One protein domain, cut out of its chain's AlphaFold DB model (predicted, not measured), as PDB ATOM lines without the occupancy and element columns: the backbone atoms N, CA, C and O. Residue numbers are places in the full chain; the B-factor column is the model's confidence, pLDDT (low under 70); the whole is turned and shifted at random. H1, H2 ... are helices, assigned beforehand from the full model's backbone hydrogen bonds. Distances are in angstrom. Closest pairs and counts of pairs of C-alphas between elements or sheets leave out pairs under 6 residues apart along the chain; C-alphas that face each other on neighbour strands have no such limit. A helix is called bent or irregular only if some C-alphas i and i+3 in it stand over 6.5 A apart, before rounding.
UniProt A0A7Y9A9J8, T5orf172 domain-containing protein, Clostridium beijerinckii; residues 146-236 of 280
ATOM      1  N   SER A 146     270.619 139.134 351.134       95.56
ATOM      2  CA  SER A 146     271.455 138.357 352.048       95.56
ATOM      3  C   SER A 146     272.933 138.352 351.641       95.56
ATOM      4  O   SER A 146     273.797 138.247 352.510       95.56
ATOM      5  N   LYS A 147     273.237 138.552 350.350       94.06
ATOM      6  CA  LYS A 147     274.591 138.395 349.795       94.06
ATOM      7  C   LYS A 147     275.589 139.471 350.196       94.06
ATOM      8  O   LYS A 147     276.786 139.203 350.189       94.06
ATOM      9  N   TRP A 148     275.124 140.676 350.503       96.88
ATOM     10  CA  TRP A 148     276.027 141.776 350.810       96.88
ATOM     11  C   TRP A 148     276.691 141.606 352.183       96.88
ATOM     12  O   TRP A 148     276.048 141.231 353.168       96.88
ATOM     13  N   ASP A 149     277.990 141.887 352.250       94.12
ATOM     14  CA  ASP A 149     278.846 141.685 353.422       94.12
ATOM     15  C   ASP A 149     278.950 142.918 354.334       94.12
ATOM     16  O   ASP A 149     279.598 142.857 355.378       94.12
ATOM     17  N   ASN A 150     278.270 144.013 353.977       92.62
ATOM     18  CA  ASN A 150     278.283 145.279 354.710       92.62
ATOM     19  C   ASN A 150     279.698 145.874 354.853       92.62
ATOM     20  O   ASN A 150     280.070 146.369 355.921       92.62
ATOM     21  N   ASN A 151     280.511 145.805 353.792       95.12
ATOM     22  CA  ASN A 151     281.839 146.413 353.818       95.12
ATOM     23  C   ASN A 151     281.774 147.950 353.968       95.12
ATOM     24  O   ASN A 151     280.854 148.627 353.509       95.12
ATOM     25  N   VAL A 152     282.787 148.500 354.639       95.94
ATOM     26  CA  VAL A 152     282.836 149.916 355.044       95.94
ATOM     27  C   VAL A 152     282.946 150.871 353.849       95.94
ATOM     28  O   VAL A 152     282.460 151.998 353.920       95.94
ATOM     29  N   ASP A 153     283.577 150.441 352.757       96.38
ATOM     30  CA  ASP A 153     283.738 151.262 351.554       96.38
ATOM     31  C   ASP A 153     282.388 151.516 350.867       96.38
ATOM     32  O   ASP A 153     282.046 152.665 350.586       96.38
ATOM     33  N   ASP A 154     281.576 150.469 350.697       95.56
ATOM     34  CA  ASP A 154     280.221 150.560 350.153       95.56
ATOM     35  C   ASP A 154     279.340 151.466 351.024       95.56
ATOM     36  O   ASP A 154     278.659 152.351 350.507       95.56
ATOM     37  N   VAL A 155     279.411 151.311 352.352       96.19
ATOM     38  CA  VAL A 155     278.682 152.167 353.305       96.19
ATOM     39  C   VAL A 155     279.049 153.642 353.126       96.19
ATOM     40  O   VAL A 155     278.164 154.495 353.067       96.19
ATOM     41  N   ASN A 156     280.342 153.957 353.017       96.56
ATOM     42  CA  ASN A 156     280.805 155.334 352.841       96.56
ATOM     43  C   ASN A 156     280.390 155.919 351.488       96.56
ATOM     44  O   ASN A 156     279.999 157.084 351.427       96.56
ATOM     45  N   LYS A 157     280.439 155.121 350.417       96.12
ATOM     46  CA  LYS A 157     279.974 155.540 349.090       96.12
ATOM     47  C   LYS A 157     278.492 155.888 349.110       96.12
ATOM     48  O   LYS A 157     278.136 156.994 348.722       96.12
ATOM     49  N   ILE A 158     277.652 155.005 349.650       96.19
ATOM     50  CA  ILE A 158     276.210 155.261 349.760       96.19
ATOM     51  C   ILE A 158     275.919 156.474 350.637       96.19
ATOM     52  O   ILE A 158     275.078 157.297 350.288       96.19
ATOM     53  N   LYS A 159     276.646 156.634 351.746       95.88
ATOM     54  CA  LYS A 159     276.523 157.826 352.585       95.88
ATOM     55  C   LYS A 159     276.792 159.105 351.785       95.88
ATOM     56  O   LYS A 159     276.006 160.038 351.883       95.88
ATOM     57  N   ASN A 160     277.863 159.138 350.993       95.75
ATOM     58  CA  ASN A 160     278.173 160.296 350.155       95.75
ATOM     59  C   ASN A 160     277.075 160.548 349.113       95.75
ATOM     60  O   ASN A 160     276.637 161.685 348.983       95.75
ATOM     61  N   MET A 161     276.569 159.498 348.455       94.56
ATOM     62  CA  MET A 161     275.464 159.619 347.494       94.56
ATOM     63  C   MET A 161     274.195 160.201 348.135       94.56
ATOM     64  O   MET A 161     273.552 161.067 347.552       94.56
ATOM     65  N   ILE A 162     273.845 159.769 349.354       94.56
ATOM     66  CA  ILE A 162     272.694 160.315 350.092       94.56
ATOM     67  C   ILE A 162     272.882 161.818 350.347       94.56
ATOM     68  O   ILE A 162     271.952 162.593 350.123       94.56
ATOM     69  N   GLU A 163     274.066 162.252 350.791       94.50
ATOM     70  CA  GLU A 163     274.343 163.679 351.022       94.50
ATOM     71  C   GLU A 163     274.308 164.490 349.720       94.50
ATOM     72  O   GLU A 163     273.771 165.597 349.694       94.50
ATOM     73  N   GLU A 164     274.863 163.954 348.633       93.06
ATOM     74  CA  GLU A 164     274.827 164.584 347.310       93.06
ATOM     75  C   GLU A 164     273.385 164.779 346.827       93.06
ATOM     76  O   GLU A 164     273.031 165.889 346.423       93.06
ATOM     77  N   ASN A 165     272.531 163.760 346.968       91.75
ATOM     78  CA  ASN A 165     271.116 163.837 346.599       91.75
ATOM     79  C   ASN A 165     270.340 164.852 347.450       91.75
ATOM     80  O   ASN A 165     269.571 165.646 346.910       91.75
ATOM     81  N   ILE A 166     270.574 164.891 348.768       91.06
ATOM     82  CA  ILE A 166     269.968 165.904 349.647       91.06
ATOM     83  C   ILE A 166     270.371 167.313 349.192       91.06
ATOM     84  O   ILE A 166     269.516 168.185 349.033       91.06
ATOM     85  N   ASN A 167     271.667 167.541 348.959       91.44
ATOM     86  CA  ASN A 167     272.183 168.846 348.542       91.44
ATOM     87  C   ASN A 167     271.637 169.272 347.173       91.44
ATOM     88  O   ASN A 167     271.315 170.445 346.979       91.44
ATOM     89  N   TYR A 168     271.518 168.329 346.237       90.06
ATOM     90  CA  TYR A 168     270.910 168.566 344.933       90.06
ATOM     91  C   TYR A 168     269.440 168.984 345.072       90.06
ATOM     92  O   TYR A 168     269.053 170.031 344.554       90.06
ATOM     93  N   ASN A 169     268.644 168.249 345.854       87.94
ATOM     94  CA  ASN A 169     267.224 168.548 346.043       87.94
ATOM     95  C   ASN A 169     266.995 169.914 346.706       87.94
ATOM     96  O   ASN A 169     266.121 170.665 346.270       87.94
ATOM     97  N   ILE A 170     267.811 170.278 347.704       88.31
ATOM     98  CA  ILE A 170     267.778 171.613 348.329       88.31
ATOM     99  C   ILE A 170     268.078 172.706 347.296       88.31
ATOM    100  O   ILE A 170     267.441 173.758 347.292       88.31
ATOM    101  N   LYS A 171     269.049 172.472 346.408       91.25
ATOM    102  CA  LYS A 171     269.427 173.440 345.375       91.25
ATOM    103  C   LYS A 171     268.318 173.645 344.337       91.25
ATOM    104  O   LYS A 171     268.095 174.784 343.939       91.25
ATOM    105  N   GLU A 172     267.651 172.576 343.906       89.94
ATOM    106  CA  GLU A 172     266.614 172.638 342.865       89.94
ATOM    107  C   GLU A 172     265.263 173.146 343.390       89.94
ATOM    108  O   GLU A 172     264.578 173.899 342.700       89.94
ATOM    109  N   THR A 173     264.873 172.769 344.612       87.19
ATOM    110  CA  THR A 173     263.521 173.047 345.143       87.19
ATOM    111  C   THR A 173     263.483 174.095 346.261       87.19
ATOM    112  O   THR A 173     262.408 174.527 346.671       87.19
ATOM    113  N   GLY A 174     264.641 174.573 346.727       84.12
ATOM    114  CA  GLY A 174     264.734 175.538 347.822       84.12
ATOM    115  C   GLY A 174     264.422 174.916 349.189       84.12
ATOM    116  O   GLY A 174     264.656 173.733 349.419       84.12
ATOM    117  N   ASN A 175     263.907 175.719 350.127       74.44
ATOM    118  CA  ASN A 175     263.601 175.251 351.490       74.44
ATOM    119  C   ASN A 175     262.355 174.351 351.564       74.44
ATOM    120  O   ASN A 175     262.173 173.665 352.565       74.44
ATOM    121  N   ASP A 176     261.543 174.301 350.506       74.38
ATOM    122  CA  ASP A 176     260.372 173.418 350.424       74.38
ATOM    123  C   ASP A 176     260.776 171.939 350.196       74.38
ATOM    124  O   ASP A 176     259.932 171.044 350.167       74.38
ATOM    125  N   ALA A 177     262.082 171.661 350.079       72.50
ATOM    126  CA  ALA A 177     262.658 170.329 349.912       72.50
ATOM    127  C   ALA A 177     262.497 169.411 351.136       72.50
ATOM    128  O   ALA A 177     262.664 168.198 351.001       72.50
ATOM    129  N   GLU A 178     262.236 169.950 352.334       70.19
ATOM    130  CA  GLU A 178     262.177 169.148 353.569       70.19
ATOM    131  C   GLU A 178     261.110 168.051 353.498       70.19
ATOM    132  O   GLU A 178     261.381 166.914 353.891       70.19
ATOM    133  N   ASP A 179     259.948 168.350 352.915       73.94
ATOM    134  CA  ASP A 179     258.863 167.379 352.763       73.94
ATOM    135  C   ASP A 179     259.158 166.325 351.688       73.94
ATOM    136  O   ASP A 179     258.810 165.155 351.856       73.94
ATOM    137  N   PHE A 180     259.875 166.695 350.624       72.44
ATOM    138  CA  PHE A 180     260.301 165.755 349.579       72.44
ATOM    139  C   PHE A 180     261.455 164.846 350.033       72.44
ATOM    140  O   PHE A 180     261.559 163.703 349.593       72.44
ATOM    141  N   ASN A 181     262.301 165.313 350.955       83.88
ATOM    142  CA  ASN A 181     263.514 164.617 351.394       83.88
ATOM    143  C   ASN A 181     263.345 163.769 352.661       83.88
ATOM    144  O   ASN A 181     264.338 163.228 353.160       83.88
ATOM    145  N   GLN A 182     262.130 163.627 353.202       87.31
ATOM    146  CA  GLN A 182     261.906 162.928 354.477       87.31
ATOM    147  C   GLN A 182     262.528 161.517 354.500       87.31
ATOM    148  O   GLN A 182     263.130 161.117 355.501       87.31
ATOM    149  N   TYR A 183     262.473 160.787 353.381       89.00
ATOM    150  CA  TYR A 183     263.083 159.459 353.252       89.00
ATOM    151  C   TYR A 183     264.622 159.506 353.226       89.00
ATOM    152  O   TYR A 183     265.267 158.730 353.932       89.00
ATOM    153  N   LEU A 184     265.232 160.461 352.513       92.06
ATOM    154  CA  LEU A 184     266.693 160.627 352.482       92.06
ATOM    155  C   LEU A 184     267.257 160.988 353.861       92.06
ATOM    156  O   LEU A 184     268.272 160.429 354.287       92.06
ATOM    157  N   TYR A 185     266.573 161.864 354.602       93.00
ATOM    158  CA  TYR A 185     266.966 162.200 355.971       93.00
ATOM    159  C   TYR A 185     266.856 161.002 356.914       93.00
ATOM    160  O   TYR A 185     267.761 160.785 357.722       93.00
ATOM    161  N   LYS A 186     265.804 160.182 356.778       94.94
ATOM    162  CA  LYS A 186     265.675 158.920 357.521       94.94
ATOM    163  C   LYS A 186     266.886 158.014 357.271       94.94
ATOM    164  O   LYS A 186     267.479 157.527 358.235       94.94
ATOM    165  N   TYR A 187     267.295 157.816 356.013       95.12
ATOM    166  CA  TYR A 187     268.464 156.992 355.685       95.12
ATOM    167  C   TYR A 187     269.757 157.566 356.265       95.12
ATOM    168  O   TYR A 187     270.512 156.842 356.924       95.12
ATOM    169  N   ARG A 188     269.982 158.874 356.102       95.69
ATOM    170  CA  ARG A 188     271.152 159.568 356.650       95.69
ATOM    171  C   ARG A 188     271.258 159.405 358.164       95.69
ATOM    172  O   ARG A 188     272.321 159.035 358.666       95.69
ATOM    173  N   GLU A 189     270.180 159.678 358.897       96.38
ATOM    174  CA  GLU A 189     270.189 159.605 360.360       96.38
ATOM    175  C   GLU A 189     270.356 158.167 360.860       96.38
ATOM    176  O   GLU A 189     271.099 157.944 361.817       96.38
ATOM    177  N   ASN A 190     269.757 157.178 360.194       96.06
ATOM    178  CA  ASN A 190     269.977 155.770 360.524       96.06
ATOM    179  C   ASN A 190     271.453 155.373 360.372       96.06
ATOM    180  O   ASN A 190     272.039 154.801 361.294       96.06
ATOM    181  N   ILE A 191     272.083 155.734 359.250       93.44
ATOM    182  CA  ILE A 191     273.501 155.443 358.990       93.44
ATOM    183  C   ILE A 191     274.393 156.166 360.006       93.44
ATOM    184  O   ILE A 191     275.277 155.556 360.607       93.44
ATOM    185  N   LYS A 192     274.145 157.458 360.245       95.31
ATOM    186  CA  LYS A 192     274.920 158.290 361.176       95.31
ATOM    187  C   LYS A 192     274.863 157.774 362.613       95.31
ATOM    188  O   LYS A 192     275.881 157.778 363.299       95.31
ATOM    189  N   ASN A 193     273.689 157.327 363.054       96.50
ATOM    190  CA  ASN A 193     273.462 156.837 364.411       96.50
ATOM    191  C   ASN A 193     273.688 155.319 364.549       96.50
ATOM    192  O   ASN A 193     273.420 154.757 365.608       96.50
ATOM    193  N   ASN A 194     274.193 154.656 363.500       94.56
ATOM    194  CA  ASN A 194     274.447 153.216 363.449       94.56
ATOM    195  C   ASN A 194     273.201 152.349 363.752       94.56
ATOM    196  O   ASN A 194     273.288 151.293 364.379       94.56
ATOM    197  N   ILE A 195     272.024 152.802 363.316       95.69
ATOM    198  CA  ILE A 195     270.741 152.110 363.481       95.69
ATOM    199  C   ILE A 195     270.392 151.427 362.162       95.69
ATOM    200  O   ILE A 195     270.195 152.111 361.164       95.69
ATOM    201  N   LYS A 196     270.268 150.089 362.155       95.44
ATOM    202  CA  LYS A 196     269.833 149.311 360.971       95.44
ATOM    203  C   LYS A 196     270.533 149.757 359.679       95.44
ATOM    204  O   LYS A 196     269.894 150.054 358.667       95.44
ATOM    205  N   VAL A 197     271.858 149.910 359.753       94.69
ATOM    206  CA  VAL A 197     272.666 150.504 358.675       94.69
ATOM    207  C   VAL A 197     272.503 149.712 357.383       94.69
ATOM    208  O   VAL A 197     272.282 150.301 356.329       94.69
ATOM    209  N   ARG A 198     272.540 148.377 357.484       95.94
ATOM    210  CA  ARG A 198     272.398 147.476 356.341       95.94
ATOM    211  C   ARG A 198     271.056 147.675 355.642       95.94
ATOM    212  O   ARG A 198     271.028 147.913 354.441       95.94
ATOM    213  N   GLU A 199     269.964 147.599 356.394       97.00
ATOM    214  CA  GLU A 199     268.609 147.733 355.865       97.00
ATOM    215  C   GLU A 199     268.384 149.126 355.284       97.00
ATOM    216  O   GLU A 199     267.839 149.241 354.198       97.00
ATOM    217  N   SER A 200     268.873 150.174 355.949       96.50
ATOM    218  CA  SER A 200     268.721 151.555 355.471       96.50
ATOM    219  C   SER A 200     269.452 151.793 354.151       96.50
ATOM    220  O   SER A 200     268.943 152.493 353.283       96.50
ATOM    221  N   ILE A 201     270.631 151.191 353.978       96.50
ATOM    222  CA  ILE A 201     271.375 151.254 352.717       96.50
ATOM    223  C   ILE A 201     270.652 150.478 351.616       96.50
ATOM    224  O   ILE A 201     270.547 150.968 350.494       96.50
ATOM    225  N   GLN A 202     270.141 149.286 351.926       96.69
ATOM    226  CA  GLN A 202     269.399 148.482 350.957       96.69
ATOM    227  C   GLN A 202     268.082 149.157 350.550       96.69
ATOM    228  O   GLN A 202     267.789 149.211 349.361       96.69
ATOM    229  N   GLU A 203     267.334 149.728 351.499       95.81
ATOM    230  CA  GLU A 203     266.131 150.533 351.238       95.81
ATOM    231  C   GLU A 203     266.460 151.727 350.331       95.81
ATOM    232  O   GLU A 203     265.842 151.874 349.282       95.81
ATOM    233  N   TYR A 204     267.502 152.502 350.651       95.75
ATOM    234  CA  TYR A 204     267.939 153.616 349.807       95.75
ATOM    235  C   TYR A 204     268.273 153.185 348.371       95.75
ATOM    236  O   TYR A 204     267.816 153.809 347.418       95.75
ATOM    237  N   CYS A 205     269.056 152.114 348.198       94.38
ATOM    238  CA  CYS A 205     269.421 151.638 346.861       94.38
ATOM    239  C   CYS A 205     268.191 151.143 346.080       94.38
ATOM    240  O   CYS A 205     268.129 151.313 344.865       94.38
ATOM    241  N   MET A 206     267.223 150.521 346.760       92.62
ATOM    242  CA  MET A 206     265.970 150.067 346.150       92.62
ATOM    243  C   MET A 206     265.112 151.240 345.685       92.62
ATOM    244  O   MET A 206     264.660 151.224 344.544       92.62
ATOM    245  N   ASP A 207     264.922 152.247 346.537       91.69
ATOM    246  CA  ASP A 207     264.172 153.458 346.194       91.69
ATOM    247  C   ASP A 207     264.826 154.173 345.013       91.69
ATOM    248  O   ASP A 207     264.168 154.434 344.011       91.69
ATOM    249  N   TYR A 208     266.150 154.352 345.065       89.50
ATOM    250  CA  TYR A 208     266.911 154.967 343.980       89.50
ATOM    251  C   TYR A 208     266.740 154.221 342.649       89.50
ATOM    252  O   TYR A 208     266.569 154.834 341.600       89.50
ATOM    253  N   ILE A 209     266.771 152.883 342.663       86.69
ATOM    254  CA  ILE A 209     266.513 152.092 341.455       86.69
ATOM    255  C   ILE A 209     265.069 152.274 340.989       86.69
ATOM    256  O   ILE A 209     264.862 152.456 339.794       86.69
ATOM    257  N   ASN A 210     264.086 152.201 341.888       86.06
ATOM    258  CA  ASN A 210     262.668 152.304 341.539       86.06
ATOM    259  C   ASN A 210     262.338 153.651 340.891       86.06
ATOM    260  O   ASN A 210     261.665 153.659 339.861       86.06
ATOM    261  N   ASP A 211     262.894 154.743 341.415       83.88
ATOM    262  CA  ASP A 211     262.748 156.082 340.841       83.88
ATOM    263  C   ASP A 211     263.293 156.143 339.402       83.88
ATOM    264  O   ASP A 211     262.727 156.803 338.533       83.88
ATOM    265  N   LEU A 212     264.356 155.386 339.103       78.44
ATOM    266  CA  LEU A 212     264.903 155.264 337.747       78.44
ATOM    267  C   LEU A 212     264.112 154.298 336.855       78.44
ATOM    268  O   LEU A 212     264.230 154.365 335.633       78.44
ATOM    269  N   GLN A 213     263.331 153.367 337.414       69.12
ATOM    270  CA  GLN A 213     262.621 152.369 336.612       69.12
ATOM    271  C   GLN A 213     261.412 152.929 335.860       69.12
ATOM    272  O   GLN A 213     260.997 152.315 334.870       69.12
ATOM    273  N   GLU A 214     260.861 154.060 336.296       71.31
ATOM    274  CA  GLU A 214     259.746 154.715 335.605       71.31
ATOM    275  C   GLU A 214     260.169 155.324 334.255       71.31
ATOM    276  O   GLU A 214     259.324 155.537 333.383       71.31
ATOM    277  N   ASP A 215     261.475 155.507 334.026       72.94
ATOM    278  CA  ASP A 215     262.033 156.012 332.776       72.94
ATOM    279  C   ASP A 215     262.926 154.960 332.087       72.94
ATOM    280  O   ASP A 215     264.014 154.594 332.537       72.94
ATOM    281  N   SER A 216     262.471 154.471 330.928       67.06
ATOM    282  CA  SER A 216     263.208 153.499 330.105       67.06
ATOM    283  C   SER A 216     264.621 153.953 329.711       67.06
ATOM    284  O   SER A 216     265.505 153.112 329.550       67.06
ATOM    285  N   PHE A 217     264.849 155.263 329.582       64.12
ATOM    286  CA  PHE A 217     266.156 155.836 329.276       64.12
ATOM    287  C   PHE A 217     267.050 155.865 330.521       64.12
ATOM    288  O   PHE A 217     268.231 155.513 330.453       64.12
ATOM    289  N   ALA A 218     266.470 156.178 331.681       65.06
ATOM    290  CA  ALA A 218     267.166 156.165 332.962       65.06
ATOM    291  C   ALA A 218     267.650 154.758 333.352       65.06
ATOM    292  O   ALA A 218     268.761 154.619 333.865       65.06
ATOM    293  N   LYS A 219     266.897 153.698 333.018       68.75
ATOM    294  CA  LYS A 219     267.360 152.302 333.176       68.75
ATOM    295  C   LYS A 219     268.647 152.012 332.401       68.75
ATOM    296  O   LYS A 219     269.529 151.330 332.917       68.75
ATOM    297  N   GLN A 220     268.756 152.504 331.167       68.12
ATOM    298  CA  GLN A 220     269.939 152.273 330.339       68.12
ATOM    299  C   GLN A 220     271.150 153.057 330.864       68.12
ATOM    300  O   GLN A 220     272.240 152.501 330.965       68.12
ATOM    301  N   ILE A 221     270.937 154.307 331.288       68.19
ATOM    302  CA  ILE A 221     271.975 155.125 331.934       68.19
ATOM    303  C   ILE A 221     272.455 154.486 333.236       68.19
ATOM    304  O   ILE A 221     273.652 154.503 333.514       68.19
ATOM    305  N   LEU A 222     271.545 153.909 334.028       71.38
ATOM    306  CA  LEU A 222     271.903 153.228 335.267       71.38
ATOM    307  C   LEU A 222     272.911 152.109 334.993       71.38
ATOM    308  O   LEU A 222     273.959 152.095 335.623       71.38
ATOM    309  N   ILE A 223     272.648 151.240 334.012       69.50
ATOM    310  CA  ILE A 223     273.548 150.131 333.644       69.50
ATOM    311  C   ILE A 223     274.936 150.638 333.222       69.50
ATOM    312  O   ILE A 223     275.946 149.994 333.497       69.50
ATOM    313  N   GLU A 224     274.998 151.797 332.570       73.94
ATOM    314  CA  GLU A 224     276.250 152.411 332.117       73.94
ATOM    315  C   GLU A 224     276.983 153.189 333.233       73.94
ATOM    316  O   GLU A 224     278.147 153.567 333.064       73.94
ATOM    317  N   ASN A 225     276.341 153.412 334.385       79.06
ATOM    318  CA  ASN A 225     276.905 154.149 335.510       79.06
ATOM    319  C   ASN A 225     277.673 153.222 336.477       79.06
ATOM    320  O   ASN A 225     277.229 152.135 336.842       79.06
ATOM    321  N   LYS A 226     278.821 153.696 336.972       76.88
ATOM    322  CA  LYS A 226     279.642 153.038 338.005       76.88
ATOM    323  C   LYS A 226     278.875 152.756 339.300       76.88
ATOM    324  O   LYS A 226     279.226 151.821 340.020       76.88
ATOM    325  N   ASP A 227     277.833 153.530 339.585       85.06
ATOM    326  CA  ASP A 227     276.982 153.330 340.761       85.06
ATOM    327  C   ASP A 227     276.162 152.032 340.676       85.06
ATOM    328  O   ASP A 227     275.823 151.434 341.699       85.06
ATOM    329  N   TYR A 228     275.900 151.521 339.469       86.25
ATOM    330  CA  TYR A 228     275.164 150.271 339.302       86.25
ATOM    331  C   TYR A 228     275.950 149.060 339.796       86.25
ATOM    332  O   TYR A 228     275.378 148.207 340.467       86.25
ATOM    333  N   GLU A 229     277.267 149.005 339.581       90.88
ATOM    334  CA  GLU A 229     278.099 147.925 340.134       90.88
ATOM    335  C   GLU A 229     278.047 147.891 341.670       90.88
ATOM    336  O   GLU A 229     278.053 146.818 342.284       90.88
ATOM    337  N   LEU A 230     277.971 149.070 342.299       94.06
ATOM    338  CA  LEU A 230     277.796 149.202 343.742       94.06
ATOM    339  C   LEU A 230     276.432 148.646 344.176       94.06
ATOM    340  O   LEU A 230     276.373 147.827 345.095       94.06
ATOM    341  N   PHE A 231     275.346 149.007 343.490       94.00
ATOM    342  CA  PHE A 231     274.010 148.497 343.809       94.00
ATOM    343  C   PHE A 231     273.849 147.001 343.541       94.00
ATOM    344  O   PHE A 231     273.241 146.304 344.354       94.00
ATOM    345  N   VAL A 232     274.434 146.480 342.459       91.75
ATOM    346  CA  VAL A 232     274.463 145.041 342.161       91.75
ATOM    347  C   VAL A 232     275.075 144.277 343.330       91.75
ATOM    348  O   VAL A 232     274.513 143.271 343.769       91.75
ATOM    349  N   ARG A 233     276.180 144.781 343.891       94.38
ATOM    350  CA  ARG A 233     276.834 144.182 345.061       94.38
ATOM    351  C   ARG A 233     275.994 144.305 346.339       94.38
ATOM    352  O   ARG A 233     275.859 143.313 347.052       94.38
ATOM    353  N   ILE A 234     275.415 145.476 346.617       96.38
ATOM    354  CA  ILE A 234     274.642 145.752 347.847       96.38
ATOM    355  C   ILE A 234     273.309 144.995 347.894       96.38
ATOM    356  O   ILE A 234     272.905 144.471 348.939       96.38
ATOM    357  N   LEU A 235     272.600 144.952 346.768       96.25
ATOM    358  CA  LEU A 235     271.269 144.357 346.671       96.25
ATOM    359  C   LEU A 235     271.300 142.910 346.164       96.25
ATOM    360  O   LEU A 235     270.260 142.249 346.122       96.25
ATOM    361  N   GLY A 236     272.473 142.413 345.762       94.31
ATOM    362  CA  GLY A 236     272.609 141.097 345.146       94.31
ATOM    363  C   GLY A 236     271.763 140.978 343.878       94.31
ATOM    364  O   GLY A 236     271.093 139.959 343.700       94.31
TER     365      GLY A 236
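This is residues 146 to 236 of the 280 residues of the protein "T5orf172 domain-containing protein" of Clostridium beijerinckii (UniProt A0A7Y9A9J8). A flat body of helices folds back on itself: H2 returns beside long, kinked H1, H3 beside H2. H4 turns a corner at H3's end, H5 comes back onto H3, and residues 171 to 176 of H1 stick out. The printed part has 91 residues with five named helices, H1 to H5 in order along the chain, and no named strand; its class is all helix, and it is compact: radius of gyration of the C-alphas 13.3 A, spans 38 by 36 by 17 A.

H1, residues 152 to 180, is irregular: C-alphas 172 and 175 are 9.5 A apart. Its residues 159 to 166 alone touch H2, residues 182 to 192, a hairpin; closest C-alphas Ile 162 and Leu 184, 6.5 A; shallow tilt of 33 degrees, only just short of steep. Residues 197 to 204 alone of the hub H3, residues 197 to 213, touch H2, another hairpin; closest C-alphas Ile 191 and Val 197, 5.0 A. H3 touches H5, residues 226 to 235, with residues 202 to 206 alone; closest C-alphas Gln 202 and Leu 235, 6.2 A; steep tilt of 55 degrees. H4, residues 216 to 224, touches H3 only at the corner; closest C-alphas Leu 212 and Ala 218, 5.4 A. Every O i to N i+4 pair is within hydrogen-bond range in H2 and H3; 19 of 25 in H1, 4 of 5 in H4, 5 of 6 in H5.

H1 spans 28.1 A from C-alpha 152 at (282.836, 149.916, 355.044), H3 24.3 A; H5 ends at C-alpha 235, (271.269, 144.357, 346.671).

The C-alphas farthest apart, Lys 147 and Asn 175, are 38.5 A apart. The printed part has no cut; its four links are tight. Residues 213, 216 to 221 and 223 have pLDDT under 70.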